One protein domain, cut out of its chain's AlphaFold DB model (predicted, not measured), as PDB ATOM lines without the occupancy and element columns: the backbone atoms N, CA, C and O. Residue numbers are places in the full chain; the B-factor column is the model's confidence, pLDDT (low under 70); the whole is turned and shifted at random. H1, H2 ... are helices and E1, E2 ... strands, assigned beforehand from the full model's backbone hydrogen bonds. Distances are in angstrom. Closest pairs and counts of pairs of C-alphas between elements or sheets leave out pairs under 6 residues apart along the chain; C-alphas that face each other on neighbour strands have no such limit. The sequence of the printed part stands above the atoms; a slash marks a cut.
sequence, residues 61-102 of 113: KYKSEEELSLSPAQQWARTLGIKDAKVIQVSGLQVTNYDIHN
ATOM      1  N   LYS A  61     271.024 286.438 256.570       63.03
ATOM      2  CA  LYS A  61     270.546 285.530 255.518       63.03
ATOM      3  C   LYS A  61     271.638 285.125 254.519       63.03
ATOM      4  O   LYS A  61     271.490 284.107 253.854       63.03
ATOM      5  N   TYR A  62     272.697 285.922 254.397       65.19
ATOM      6  CA  TYR A  62     273.774 285.718 253.421       65.19
ATOM      7  C   TYR A  62     275.109 285.302 254.054       65.19
ATOM      8  O   TYR A  62     276.082 285.142 253.327       65.19
ATOM      9  N   LYS A  63     275.159 285.133 255.381       69.44
ATOM     10  CA  LYS A  63     276.351 284.671 256.102       69.44
ATOM     11  C   LYS A  63     276.326 283.155 256.253       69.44
ATOM     12  O   LYS A  63     275.262 282.584 256.496       69.44
ATOM     13  N   SER A  64     277.486 282.515 256.132       70.88
ATOM     14  CA  SER A  64     277.631 281.095 256.472       70.88
ATOM     15  C   SER A  64     277.427 280.881 257.983       70.88
ATOM     16  O   SER A  64     277.581 281.812 258.778       70.88
ATOM     17  N   GLU A  65     277.068 279.663 258.406       68.88
ATOM     18  CA  GLU A  65     276.895 279.343 259.837       68.88
ATOM     19  C   GLU A  65     278.173 279.620 260.650       68.88
ATOM     20  O   GLU A  65     278.110 280.090 261.786       68.88
ATOM     21  N   GLU A  66     279.337 279.436 260.025       66.25
ATOM     22  CA  GLU A  66     280.643 279.763 260.597       66.25
ATOM     23  C   GLU A  66     280.827 281.278 260.779       66.25
ATOM     24  O   GLU A  66     281.229 281.732 261.851       66.25
ATOM     25  N   GLU A  67     280.463 282.090 259.784       62.59
ATOM     26  CA  GLU A  67     280.531 283.556 259.863       62.59
ATOM     27  C   GLU A  67     279.531 284.158 260.853       62.59
ATOM     28  O   GLU A  67     279.765 285.247 261.382       62.59
ATOM     29  N   LEU A  68     278.417 283.476 261.118       68.31
ATOM     30  CA  LEU A  68     277.432 283.886 262.122       68.31
ATOM     31  C   LEU A  68     277.951 283.718 263.555       68.31
ATOM     32  O   LEU A  68     277.540 284.475 264.437       68.31
ATOM     33  N   SER A  69     278.853 282.758 263.783       72.69
ATOM     34  CA  SER A  69     279.470 282.515 265.094       72.69
ATOM     35  C   SER A  69     280.537 283.557 265.460       72.69
ATOM     36  O   SER A  69     280.809 283.788 266.639       72.69
ATOM     37  N   LEU A  70     281.111 284.222 264.456       74.56
ATOM     38  CA  LEU A  70     282.177 285.201 264.634       74.56
ATOM     39  C   LEU A  70     281.612 286.579 264.957       74.56
ATOM     40  O   LEU A  70     280.707 287.084 264.284       74.56
ATOM     41  N   SER A  71     282.227 287.255 265.925       77.06
ATOM     42  CA  SER A  71     281.944 288.672 266.158       77.06
ATOM     43  C   SER A  71     282.264 289.502 264.901       77.06
ATOM     44  O   SER A  71     283.170 289.148 264.143       77.06
ATOM     45  N   PRO A  72     281.582 290.638 264.663       80.50
ATOM     46  CA  PRO A  72     281.896 291.501 263.524       80.50
ATOM     47  C   PRO A  72     283.379 291.884 263.465       80.50
ATOM     48  O   PRO A  72     283.964 291.909 262.390       80.50
ATOM     49  N   ALA A  73     284.010 292.122 264.617       78.88
ATOM     50  CA  ALA A  73     285.425 292.458 264.678       78.88
ATOM     51  C   ALA A  73     286.335 291.277 264.298       78.88
ATOM     52  O   ALA A  73     287.326 291.487 263.607       78.88
ATOM     53  N   GLN A  74     285.973 290.040 264.657       78.88
ATOM     54  CA  GLN A  74     286.660 288.837 264.166       78.88
ATOM     55  C   GLN A  74     286.501 288.670 262.652       78.88
ATOM     56  O   GLN A  74     287.478 288.364 261.976       78.88
ATOM     57  N   GLN A  75     285.303 288.925 262.111       79.19
ATOM     58  CA  GLN A  75     285.055 288.883 260.663       79.19
ATOM     59  C   GLN A  75     285.955 289.889 259.927       79.19
ATOM     60  O   GLN A  75     286.612 289.528 258.957       79.19
ATOM     61  N   TRP A  76     286.057 291.120 260.436       80.00
ATOM     62  CA  TRP A  76     286.944 292.149 259.882       80.00
ATOM     63  C   TRP A  76     288.433 291.829 260.053       80.00
ATOM     64  O   TRP A  76     289.225 292.067 259.147       80.00
ATOM     65  N   ALA A  77     288.840 291.273 261.192       82.56
ATOM     66  CA  ALA A  77     290.227 290.870 261.400       82.56
ATOM     67  C   ALA A  77     290.633 289.730 260.447       82.56
ATOM     68  O   ALA A  77     291.758 289.735 259.948       82.56
ATOM     69  N   ARG A  78     289.707 288.812 260.126       80.56
ATOM     70  CA  ARG A  78     289.928 287.764 259.121       80.56
ATOM     71  C   ARG A  78     290.052 288.319 257.706       80.56
ATOM     72  O   ARG A  78     290.991 287.953 257.011       80.56
ATOM     73  N   THR A  79     289.165 289.227 257.292       80.31
ATOM     74  CA  THR A  79     289.249 289.840 255.951       80.31
ATOM     75  C   THR A  79     290.513 290.677 255.758       80.31
ATOM     76  O   THR A  79     290.977 290.822 254.631       80.31
ATOM     77  N   LEU A  80     291.083 291.210 256.842       82.25
ATOM     78  CA  LEU A  80     292.322 291.989 256.831       82.25
ATOM     79  C   LEU A  80     293.592 291.152 257.079       82.25
ATOM     80  O   LEU A  80     294.685 291.715 257.047       82.25
ATOM     81  N   GLY A  81     293.477 289.845 257.347       79.56
ATOM     82  CA  GLY A  81     294.625 288.969 257.623       79.56
ATOM     83  C   GLY A  81     295.367 289.278 258.934       79.56
ATOM     84  O   GLY A  81     296.564 289.021 259.049       79.56
ATOM     85  N   ILE A  82     294.690 289.860 259.929       80.62
ATOM     86  CA  ILE A  82     295.302 290.268 261.203       80.62
ATOM     87  C   ILE A  82     295.159 289.142 262.240       80.62
ATOM     88  O   ILE A  82     294.041 288.772 262.608       80.62
ATOM     89  N   LYS A  83     296.301 288.616 262.715       76.06
ATOM     90  CA  LYS A  83     296.400 287.518 263.707       76.06
ATOM     91  C   LYS A  83     295.983 287.956 265.104       76.06
ATOM     92  O   LYS A  83     295.107 287.340 265.704       76.06
ATOM     93  N   ASP A  84     296.552 289.070 265.551       77.81
ATOM     94  CA  ASP A  84     296.295 289.646 266.864       77.81
ATOM     95  C   ASP A  84     295.693 291.037 266.700       77.81
ATOM     96  O   ASP A  84     296.340 291.957 266.191       77.81
ATOM     97  N   ALA A  85     294.439 291.193 267.117       77.50
ATOM     98  CA  ALA A  85     293.733 292.464 267.042       77.50
ATOM     99  C   ALA A  85     293.160 292.834 268.410       77.50
ATOM    100  O   ALA A  85     292.403 292.076 269.014       77.50
ATOM    101  N   LYS A  86     293.475 294.048 268.867       81.12
ATOM    102  CA  LYS A  86     292.822 294.645 270.029       81.12
ATOM    103  C   LYS A  86     291.523 295.304 269.588       81.12
ATOM    104  O   LYS A  86     291.551 296.270 268.820       81.12
ATOM    105  N   VAL A  87     290.395 294.813 270.084       78.69
ATOM    106  CA  VAL A  87     289.081 295.348 269.726       78.69
ATOM    107  C   VAL A  87     288.556 296.247 270.822       78.69
ATOM    108  O   VAL A  87     288.464 295.865 271.986       78.69
ATOM    109  N   ILE A  88     288.166 297.448 270.406       82.12
ATOM    110  CA  ILE A  88     287.435 298.401 271.229       82.12
ATOM    111  C   ILE A  88     286.011 298.431 270.688       82.12
ATOM    112  O   ILE A  88     285.745 299.014 269.635       82.12
ATOM    113  N   GLN A  89     285.096 297.768 271.386       79.94
ATOM    114  CA  GLN A  89     283.686 297.778 271.030       79.94
ATOM    115  C   GLN A  89     282.972 298.857 271.841       79.94
ATOM    116  O   GLN A  89     282.989 298.859 273.070       79.94
ATOM    117  N   VAL A  90     282.305 299.768 271.133       81.19
ATOM    118  CA  VAL A  90     281.446 300.790 271.736       81.19
ATOM    119  C   VAL A  90     279.999 300.423 271.431       81.19
ATOM    120  O   VAL A  90     279.590 300.421 270.270       81.19
ATOM    121  N   SER A  91     279.226 300.086 272.464       77.69
ATOM    122  CA  SER A  91     277.801 299.764 272.347       77.69
ATOM    123  C   SER A  91     276.990 300.697 273.238       77.69
ATOM    124  O   SER A  91     277.020 300.599 274.466       77.69
ATOM    125  N   GLY A  92     276.284 301.647 272.619       82.31
ATOM    126  CA  GLY A  92     275.540 302.684 273.332       82.31
ATOM    127  C   GLY A  92     276.457 303.553 274.200       82.31
ATOM    128  O   GLY A  92     277.140 304.431 273.685       82.31
ATOM    129  N   LEU A  93     276.457 303.298 275.512       86.81
ATOM    130  CA  LEU A  93     277.279 303.994 276.516       86.81
ATOM    131  C   LEU A  93     278.363 303.104 277.149       86.81
ATOM    132  O   LEU A  93     279.101 303.565 278.016       86.81
ATOM    133  N   GLN A  94     278.451 301.831 276.760       77.62
ATOM    134  CA  GLN A  94     279.430 300.892 277.303       77.62
ATOM    135  C   GLN A  94     280.592 300.712 276.330       77.62
ATOM    136  O   GLN A  94     280.392 300.559 275.123       77.62
ATOM    137  N   VAL A  95     281.806 300.715 276.881       82.94
ATOM    138  CA  VAL A  95     283.044 300.429 276.155       82.94
ATOM    139  C   VAL A  95     283.600 299.113 276.681       82.94
ATOM    140  O   VAL A  95     283.926 299.010 277.864       82.94
ATOM    141  N   THR A  96     283.698 298.113 275.813       80.81
ATOM    142  CA  THR A  96     284.299 296.815 276.123       80.81
ATOM    143  C   THR A  96     285.573 296.636 275.307       80.81
ATOM    144  O   THR A  96     285.604 296.891 274.104       80.81
ATOM    145  N   ASN A  97     286.637 296.208 275.985       82.25
ATOM    146  CA  ASN A  97     287.929 295.920 275.371       82.25
ATOM    147  C   ASN A  97     288.182 294.420 275.474       82.25
ATOM    148  O   ASN A  97     288.108 293.871 276.574       82.25
ATOM    149  N   TYR A  98     288.477 293.776 274.351       78.69
ATOM    150  CA  TYR A  98     288.884 292.375 274.321       78.69
ATOM    151  C   TYR A  98     289.885 292.146 273.194       78.69
ATOM    152  O   TYR A  98     289.854 292.826 272.164       78.69
ATOM    153  N   ASP A  99     290.777 291.191 273.415       80.50
ATOM    154  CA  ASP A  99     291.779 290.798 272.436       80.50
ATOM    155  C   ASP A  99     291.251 289.609 271.629       80.50
ATOM    156  O   ASP A  99     290.629 288.690 272.171       80.50
ATOM    157  N   ILE A 100     291.449 289.660 270.313       75.75
ATOM    158  CA  ILE A 100     291.141 288.566 269.397       75.75
ATOM    159  C   ILE A 100     292.458 287.929 268.973       75.75
ATOM    160  O   ILE A 100     293.311 288.612 268.406       75.75
ATOM    161  N   HIS A 101     292.547 286.615 269.160       74.31
ATOM    162  CA  HIS A 101     293.544 285.766 268.519       74.31
ATOM    163  C   HIS A 101     292.836 284.937 267.448       74.31
ATOM    164  O   HIS A 101     292.006 284.082 267.764       74.31
ATOM    165  N   ASN A 102     293.104 285.241 266.181       68.31
ATOM    166  CA  ASN A 102     292.610 284.450 265.061       68.31
ATOM    167  C   ASN A 102     293.684 283.428 264.670       68.31
ATOM    168  O   ASN A 102     294.741 283.798 264.159       68.31
TER     169      ASN A 102
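Overview. This is residues 61 to 102 of the 113 residues of an uncharacterized protein of Tribolium castaneum (UniProt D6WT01). What is the shape? It is a rough V: a long two-stranded hairpin, E1 and E2, makes one arm, and helices H1 and H2 make the other, H2 packing near the hairpin's open end. Residues 61 to 66 and the hairpin's tip, residues 90 to 95, stick out. What builds it? The 42 printed residues, with two named helices, then two named antiparallel strands, are mixed in class, flat at 30 by 25 by 13 A, and only just loose, close to compact, with radius of gyration of the C-alphas 11.4 A.

Along the chain. Where are the helices? H1 is residues 65 to 69, from C-alpha 65 at (276.895, 279.343, 259.837); H2 is residues 72 to 79. Where are the strands? E1, residues 84 to 91, is 21.8 A long; E2, residues 94 to 101, is 22.5 A long, ending at C-alpha 101 (293.544, 285.766, 268.519).

Arrangement. What do the helices meet? H1 and H2 are close but not clearly touching, their closest C-alphas, Glu 67 and Gln 75, 7.0 A apart; H1 is apart from E1 and E2. The closest C-alphas of H2 and E1 are Ala 77 and Ala 85, 6.8 A. How do the backbones pair? In hairpin E1 and E2, N 87 and O 98 are within hydrogen-bond range at 2.9 A; in H1 and H2 every O i to N i+4 pair is.

Size, cuts and confidence. How large is it? The farthest C-alphas, Ser 64 and Leu 93, are 30.4 A apart. Is it continuous and confident? The printed part has no cut, the three links are tight, and pLDDT is under 70 at residues 61 to 63, 65 to 68 and 102.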